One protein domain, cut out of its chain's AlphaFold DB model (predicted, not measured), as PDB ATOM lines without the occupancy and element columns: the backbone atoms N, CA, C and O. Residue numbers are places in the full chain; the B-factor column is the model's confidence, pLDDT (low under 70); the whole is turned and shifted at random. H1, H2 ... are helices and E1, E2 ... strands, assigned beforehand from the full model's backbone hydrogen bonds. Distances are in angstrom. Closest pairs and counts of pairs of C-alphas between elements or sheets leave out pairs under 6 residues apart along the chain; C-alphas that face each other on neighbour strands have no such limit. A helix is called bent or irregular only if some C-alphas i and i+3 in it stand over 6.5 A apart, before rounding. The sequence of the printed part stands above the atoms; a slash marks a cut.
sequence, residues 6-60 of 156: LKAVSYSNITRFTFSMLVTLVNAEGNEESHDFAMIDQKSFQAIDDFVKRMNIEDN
ATOM      1  N   LEU A   6     483.532 408.795 383.902       83.56
ATOM      2  CA  LEU A   6     483.610 409.720 385.023       83.56
ATOM      3  C   LEU A   6     485.057 410.187 385.182       83.56
ATOM      4  O   LEU A   6     485.959 409.367 385.325       83.56
ATOM      5  N   LYS A   7     485.277 411.499 385.064       87.12
ATOM      6  CA  LYS A   7     486.609 412.109 385.041       87.12
ATOM      7  C   LYS A   7     487.054 412.547 386.425       87.12
ATOM      8  O   LYS A   7     488.191 412.295 386.800       87.12
ATOM      9  N   ALA A   8     486.175 413.233 387.148       86.81
ATOM     10  CA  ALA A   8     486.511 413.816 388.435       86.81
ATOM     11  C   ALA A   8     485.290 413.943 389.340       86.81
ATOM     12  O   ALA A   8     484.169 414.136 388.863       86.81
ATOM     13  N   VAL A   9     485.543 413.901 390.645       90.19
ATOM     14  CA  VAL A   9     484.566 414.248 391.681       90.19
ATOM     15  C   VAL A   9     485.151 415.341 392.563       90.19
ATOM     16  O   VAL A   9     486.363 415.423 392.749       90.19
ATOM     17  N   SER A  10     484.306 416.232 393.065       90.12
ATOM     18  CA  SER A  10     484.699 417.266 394.018       90.12
ATOM     19  C   SER A  10     483.646 417.385 395.109       90.12
ATOM     20  O   SER A  10     482.484 417.651 394.820       90.12
ATOM     21  N   TYR A  11     484.048 417.206 396.360       92.06
ATOM     22  CA  TYR A  11     483.207 417.380 397.535       92.06
ATOM     23  C   TYR A  11     483.338 418.808 398.067       92.06
ATOM     24  O   TYR A  11     484.429 419.370 398.151       92.06
ATOM     25  N   SER A  12     482.215 419.412 398.435       91.50
ATOM     26  CA  SER A  12     482.141 420.779 398.952       91.50
ATOM     27  C   SER A  12     481.010 420.911 399.973       91.50
ATOM     28  O   SER A  12     480.218 419.986 400.157       91.50
ATOM     29  N   ASN A  13     480.939 422.053 400.669       90.44
ATOM     30  CA  ASN A  13     479.871 422.366 401.630       90.44
ATOM     31  C   ASN A  13     479.586 421.231 402.635       90.44
ATOM     32  O   ASN A  13     478.435 420.894 402.903       90.44
ATOM     33  N   ILE A  14     480.645 420.616 403.171       92.56
ATOM     34  CA  ILE A  14     480.538 419.486 404.097       92.56
ATOM     35  C   ILE A  14     480.070 419.998 405.462       92.56
ATOM     36  O   ILE A  14     480.736 420.808 406.109       92.56
ATOM     37  N   THR A  15     478.921 419.510 405.908       92.69
ATOM     38  CA  THR A  15     478.336 419.780 407.224       92.69
ATOM     39  C   THR A  15     478.298 418.497 408.060       92.69
ATOM     40  O   THR A  15     478.785 417.449 407.648       92.69
ATOM     41  N   ARG A  16     477.704 418.549 409.260       93.44
ATOM     42  CA  ARG A  16     477.524 417.351 410.101       93.44
ATOM     43  C   ARG A  16     476.537 416.334 409.520       93.44
ATOM     44  O   ARG A  16     476.615 415.166 409.880       93.44
ATOM     45  N   PHE A  17     475.588 416.783 408.699       94.38
ATOM     46  CA  PHE A  17     474.492 415.944 408.202       94.38
ATOM     47  C   PHE A  17     474.545 415.735 406.697       94.38
ATOM     48  O   PHE A  17     474.114 414.690 406.219       94.38
ATOM     49  N   THR A  18     475.050 416.716 405.955       96.50
ATOM     50  CA  THR A  18     475.032 416.695 404.497       96.50
ATOM     51  C   THR A  18     476.276 417.310 403.877       96.50
ATOM     52  O   THR A  18     476.978 418.089 404.521       96.50
ATOM     53  N   PHE A  19     476.502 417.009 402.603       94.69
ATOM     54  CA  PHE A  19     477.524 417.628 401.765       94.69
ATOM     55  C   PHE A  19     476.986 417.913 400.355       94.69
ATOM     56  O   PHE A  19     475.906 417.449 399.974       94.69
ATOM     57  N   SER A  20     477.750 418.682 399.583       94.56
ATOM     58  CA  SER A  20     477.549 418.871 398.146       94.56
ATOM     59  C   SER A  20     478.666 418.194 397.356       94.56
ATOM     60  O   SER A  20     479.800 418.089 397.823       94.56
ATOM     61  N   MET A  21     478.361 417.738 396.148       92.88
ATOM     62  CA  MET A  21     479.280 417.019 395.277       92.88
ATOM     63  C   MET A  21     479.104 417.463 393.831       92.88
ATOM     64  O   MET A  21     478.000 417.436 393.297       92.88
ATOM     65  N   LEU A  22     480.212 417.803 393.187       93.00
ATOM     66  CA  LEU A  22     480.285 418.050 391.757       93.00
ATOM     67  C   LEU A  22     480.878 416.820 391.069       93.00
ATOM     68  O   LEU A  22     481.925 416.319 391.476       93.00
ATOM     69  N   VAL A  23     480.220 416.341 390.018       91.19
ATOM     70  CA  VAL A  23     480.672 415.206 389.208       91.19
ATOM     71  C   VAL A  23     480.949 415.682 387.800       91.19
ATOM     72  O   VAL A  23     480.030 416.115 387.110       91.19
ATOM     73  N   THR A  24     482.194 415.548 387.354       89.75
ATOM     74  CA  THR A  24     482.582 415.828 385.973       89.75
ATOM     75  C   THR A  24     482.666 414.527 385.186       89.75
ATOM     76  O   THR A  24     483.421 413.607 385.508       89.75
ATOM     77  N   LEU A  25     481.885 414.474 384.121       89.81
ATOM     78  CA  LEU A  25     481.743 413.379 383.183       89.81
ATOM     79  C   LEU A  25     482.343 413.787 381.835       89.81
ATOM     80  O   LEU A  25     482.233 414.937 381.424       89.81
ATOM     81  N   VAL A  26     482.951 412.842 381.125       88.25
ATOM     82  CA  VAL A  26     483.430 413.015 379.750       88.25
ATOM     83  C   VAL A  26     482.569 412.156 378.843       88.25
ATOM     84  O   VAL A  26     482.522 410.930 378.990       88.25
ATOM     85  N   ASN A  27     481.862 412.794 377.916       87.19
ATOM     86  CA  ASN A  27     481.024 412.094 376.954       87.19
ATOM     87  C   ASN A  27     481.879 411.398 375.868       87.19
ATOM     88  O   ASN A  27     483.087 411.614 375.759       87.19
ATOM     89  N   ALA A  28     481.260 410.567 375.024       83.06
ATOM     90  CA  ALA A  28     481.984 409.853 373.961       83.06
ATOM     91  C   ALA A  28     482.593 410.773 372.880       83.06
ATOM     92  O   ALA A  28     483.446 410.333 372.112       83.06
ATOM     93  N   GLU A  29     482.167 412.035 372.816       83.69
ATOM     94  CA  GLU A  29     482.702 413.066 371.919       83.69
ATOM     95  C   GLU A  29     483.872 413.843 372.553       83.69
ATOM     96  O   GLU A  29     484.479 414.682 371.892       83.69
ATOM     97  N   GLY A  30     484.217 413.549 373.814       82.81
ATOM     98  CA  GLY A  30     485.281 414.214 374.562       82.81
ATOM     99  C   GLY A  30     484.866 415.528 375.229       82.81
ATOM    100  O   GLY A  30     485.732 416.242 375.729       82.81
ATOM    101  N   ASN A  31     483.572 415.861 375.246       87.44
ATOM    102  CA  ASN A  31     483.064 417.032 375.956       87.44
ATOM    103  C   ASN A  31     482.901 416.728 377.448       87.44
ATOM    104  O   ASN A  31     482.428 415.652 377.823       87.44
ATOM    105  N   GLU A  32     483.272 417.698 378.278       89.88
ATOM    106  CA  GLU A  32     483.123 417.632 379.730       89.88
ATOM    107  C   GLU A  32     481.776 418.217 380.153       89.88
ATOM    108  O   GLU A  32     481.470 419.374 379.866       89.88
ATOM    109  N   GLU A  33     480.987 417.422 380.863       89.38
ATOM    110  CA  GLU A  33     479.725 417.827 381.473       89.38
ATOM    111  C   GLU A  33     479.866 417.708 382.988       89.38
ATOM    112  O   GLU A  33     480.363 416.704 383.492       89.38
ATOM    113  N   SER A  34     479.470 418.744 383.727       89.00
ATOM    114  CA  SER A  34     479.536 418.738 385.191       89.00
ATOM    115  C   SER A  34     478.139 418.804 385.789       89.00
ATOM    116  O   SER A  34     477.323 419.630 385.379       89.00
ATOM    117  N   HIS A  35     477.876 417.941 386.764       91.38
ATOM    118  CA  HIS A  35     476.615 417.871 387.494       91.38
ATOM    119  C   HIS A  35     476.849 418.164 388.969       91.38
ATOM    120  O   HIS A  35     477.681 417.515 389.600       91.38
ATOM    121  N   ASP A  36     476.111 419.134 389.500       91.81
ATOM    122  CA  ASP A  36     476.129 419.494 390.916       91.81
ATOM    123  C   ASP A  36     474.995 418.785 391.659       91.81
ATOM    124  O   ASP A  36     473.841 418.779 391.218       91.81
ATOM    125  N   PHE A  37     475.339 418.186 392.791       93.00
ATOM    126  CA  PHE A  37     474.422 417.518 393.696       93.00
ATOM    127  C   PHE A  37     474.585 418.130 395.083       93.00
ATOM    128  O   PHE A  37     475.637 418.008 395.700       93.00
ATOM    129  N   ALA A  38     473.537 418.766 395.595       94.00
ATOM    130  CA  ALA A  38     473.553 419.411 396.901       94.00
ATOM    131  C   ALA A  38     472.732 418.634 397.937       94.00
ATOM    132  O   ALA A  38     471.820 417.883 397.591       94.00
ATOM    133  N   MET A  39     473.024 418.877 399.219       94.88
ATOM    134  CA  MET A  39     472.290 418.310 400.360       94.88
ATOM    135  C   MET A  39     472.269 416.768 400.387       94.88
ATOM    136  O   MET A  39     471.294 416.169 400.836       94.88
ATOM    137  N   ILE A  40     473.342 416.120 399.927       95.19
ATOM    138  CA  ILE A  40     473.502 414.663 400.020       95.19
ATOM    139  C   ILE A  40     473.747 414.294 401.483       95.19
ATOM    140  O   ILE A  40     474.602 414.895 402.123       95.19
ATOM    141  N   ASP A  41     473.031 413.301 402.008       96.31
ATOM    142  CA  ASP A  41     473.205 412.829 403.385       96.31
ATOM    143  C   ASP A  41     474.585 412.188 403.615       96.31
ATOM    144  O   ASP A  41     475.051 411.370 402.813       96.31
ATOM    145  N   GLN A  42     475.212 412.510 404.749       92.44
ATOM    146  CA  GLN A  42     476.548 412.043 405.126       92.44
ATOM    147  C   GLN A  42     476.646 410.510 405.210       92.44
ATOM    148  O   GLN A  42     477.718 409.962 404.967       92.44
ATOM    149  N   LYS A  43     475.548 409.786 405.481       94.31
ATOM    150  CA  LYS A  43     475.532 408.308 405.484       94.31
ATOM    151  C   LYS A  43     475.831 407.720 404.107       94.31
ATOM    152  O   LYS A  43     476.337 406.606 404.016       94.31
ATOM    153  N   SER A  44     475.550 408.470 403.043       92.19
ATOM    154  CA  SER A  44     475.840 408.056 401.666       92.19
ATOM    155  C   SER A  44     477.314 408.237 401.295       92.19
ATOM    156  O   SER A  44     477.751 407.688 400.287       92.19
ATOM    157  N   PHE A  45     478.089 408.983 402.094       90.25
ATOM    158  CA  PHE A  45     479.476 409.323 401.778       90.25
ATOM    159  C   PHE A  45     480.339 408.079 401.567       90.25
ATOM    160  O   PHE A  45     481.023 407.990 400.558       90.25
ATOM    161  N   GLN A  46     480.258 407.095 402.466       91.94
ATOM    162  CA  GLN A  46     481.098 405.899 402.392       91.94
ATOM    163  C   GLN A  46     480.830 405.079 401.121       91.94
ATOM    164  O   GLN A  46     481.767 404.684 400.435       91.94
ATOM    165  N   ALA A  47     479.560 404.897 400.752       91.88
ATOM    166  CA  ALA A  47     479.198 404.189 399.525       91.88
ATOM    167  C   ALA A  47     479.683 404.926 398.262       91.88
ATOM    168  O   ALA A  47     480.129 404.293 397.302       91.88
ATOM    169  N   ILE A  48     479.607 406.260 398.263       90.69
ATOM    170  CA  ILE A  48     480.079 407.093 397.152       90.69
ATOM    171  C   ILE A  48     481.611 407.062 397.074       90.69
ATOM    172  O   ILE A  48     482.154 406.875 395.990       90.69
ATOM    173  N   ASP A  49     482.309 407.207 398.197       88.12
ATOM    174  CA  ASP A  49     483.773 407.176 398.278       88.12
ATOM    175  C   ASP A  49     484.337 405.817 397.824       88.12
ATOM    176  O   ASP A  49     485.252 405.761 397.000       88.12
ATOM    177  N   ASP A  50     483.723 404.709 398.250       89.56
ATOM    178  CA  ASP A  50     484.085 403.367 397.783       89.56
ATOM    179  C   ASP A  50     483.887 403.214 396.268       89.56
ATOM    180  O   ASP A  50     484.719 402.614 395.579       89.56
ATOM    181  N   PHE A  51     482.803 403.772 395.723       88.62
ATOM    182  CA  PHE A  51     482.562 403.785 394.282       88.62
ATOM    183  C   PHE A  51     483.627 404.601 393.532       88.62
ATOM    184  O   PHE A  51     484.184 404.119 392.543       88.62
ATOM    185  N   VAL A  52     483.957 405.798 394.025       86.56
ATOM    186  CA  VAL A  52     484.968 406.690 393.434       86.56
ATOM    187  C   VAL A  52     486.344 406.020 393.415       86.56
ATOM    188  O   VAL A  52     487.009 406.001 392.374       86.56
ATOM    189  N   LYS A  53     486.730 405.368 394.519       85.19
ATOM    190  CA  LYS A  53     487.986 404.611 394.636       85.19
ATOM    191  C   LYS A  53     488.045 403.416 393.688       85.19
ATOM    192  O   LYS A  53     489.065 403.214 393.030       85.19
ATOM    193  N   ARG A  54     486.964 402.634 393.572       83.62
ATOM    194  CA  ARG A  54     486.894 401.486 392.642       83.62
ATOM    195  C   ARG A  54     487.040 401.905 391.186       83.62
ATOM    196  O   ARG A  54     487.632 401.177 390.394       83.62
ATOM    197  N   MET A  55     486.508 403.072 390.845       80.38
ATOM    198  CA  MET A  55     486.550 403.622 389.494       80.38
ATOM    199  C   MET A  55     487.845 404.400 389.197       80.38
ATOM    200  O   MET A  55     488.029 404.822 388.060       80.38
ATOM    201  N   ASN A  56     488.752 404.543 390.177       74.38
ATOM    202  CA  ASN A  56     490.033 405.257 390.059       74.38
ATOM    203  C   ASN A  56     489.867 406.696 389.535       74.38
ATOM    204  O   ASN A  56     490.605 407.164 388.671       74.38
ATOM    205  N   ILE A  57     488.823 407.364 390.022       77.94
ATOM    206  CA  ILE A  57     488.493 408.735 389.647       77.94
ATOM    207  C   ILE A  57     489.347 409.694 390.484       77.94
ATOM    208  O   ILE A  57     489.480 409.505 391.692       77.94
ATOM    209  N   GLU A  58     489.898 410.736 389.859       74.00
ATOM    210  CA  GLU A  58     490.662 411.768 390.567       74.00
ATOM    211  C   GLU A  58     489.735 412.640 391.438       74.00
ATOM    212  O   GLU A  58     488.744 413.202 390.955       74.00
ATOM    213  N   ASP A  59     490.067 412.766 392.728       72.69
ATOM    214  CA  ASP A  59     489.431 413.730 393.628       72.69
ATOM    215  C   ASP A  59     489.977 415.135 393.339       72.69
ATOM    216  O   ASP A  59     491.147 415.428 393.578       72.69
ATOM    217  N   ASN A  60     489.116 416.005 392.818       73.44
ATOM    218  CA  ASN A  60     489.424 417.400 392.496       73.44
ATOM    219  C   ASN A  60     488.747 418.378 393.467       73.44
ATOM    220  O   ASN A  60     488.571 419.555 393.149       73.44
TER     221      ASN A  60
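Overview. This is residues 6 to 60 of the 156 residues of the protein "Rtt106 domain-containing protein" of Metschnikowia sp. JCM 33374 (UniProt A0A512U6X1). A ribbon of three antiparallel strands, twisted, makes a long narrow sheet, and one helix, H1, packs on one face of it. The third strand, E3, bends and leads directly into H1, which folds back along the sheet, and the last residues return to the edge strand E1, where residues 58 to 59 pair with residues 8 to 9. The printed part has 55 residues, with three named strands and one named helix in the order E1, E2, E3, H1; the sheet's order is E1, E2, E3, and the class is mixed, helices and strands. The whole is only just compact, close to loose, with a radius of gyration of the C-alphas of 11.7 A, and its outline is elongated, with spans of 38 by 21 by 14 A.

Along the chain. Begin at C-alpha 6, at (483.610, 409.720, 385.023); from there E1 runs through residues 6 to 12, 17.8 A long. Next find E2, residues 18 to 26, 26.4 A from first to last C-alpha. E3 follows as residues 32 to 41, 26.1 A long, and bends by 59 degrees at residue 38. H1 begins at C-alpha 42, at (476.548, 412.043, 405.126), and runs through residues 42 to 54, 19.3 A, to C-alpha 54 at (486.894, 401.486, 392.642). H1 is irregular, but only just: C-alphas 43 and 46 are 6.8 A apart.

Arrangement. Start with the sheet, a meander, each strand the antiparallel neighbour of the one before. E1 and E2 form a hairpin at 158 degrees between directions; look for N 10 and O 22, 2.9 A apart, and N 12 and O 20, 2.8 A, within hydrogen-bond range. E2 and E3 form a second hairpin at 163 degrees, where N 23 and O 35 are 2.8 A apart and N 19 and O 40 are 2.9 A apart. H1 is on the sheet at a height over the sheet of 8.8 A, in two layers, a helix on one face of a sheet. It lies over none of the strands, but only just: 2 of its C-alphas fall on E1 and 2 on E2. The closest C-alphas of E2 and H1 are those of Thr 18 and Gln 42, 4.9 A apart; those of E1 and H1 are Val 9 and Val 52, 7.8 A apart. In H1, 7 of 9 O i to N i+4 pairs are within hydrogen-bond range.

Size, cuts and confidence. The two C-alphas farthest apart are those of Arg 16 and Glu 29, at 38.8 A. The printed part has no cut, and the links E1 to E2, E2 to E3 and E3 to H1 are tight. The mean pLDDT of the printed part is 88.8, and no printed residue is under 70.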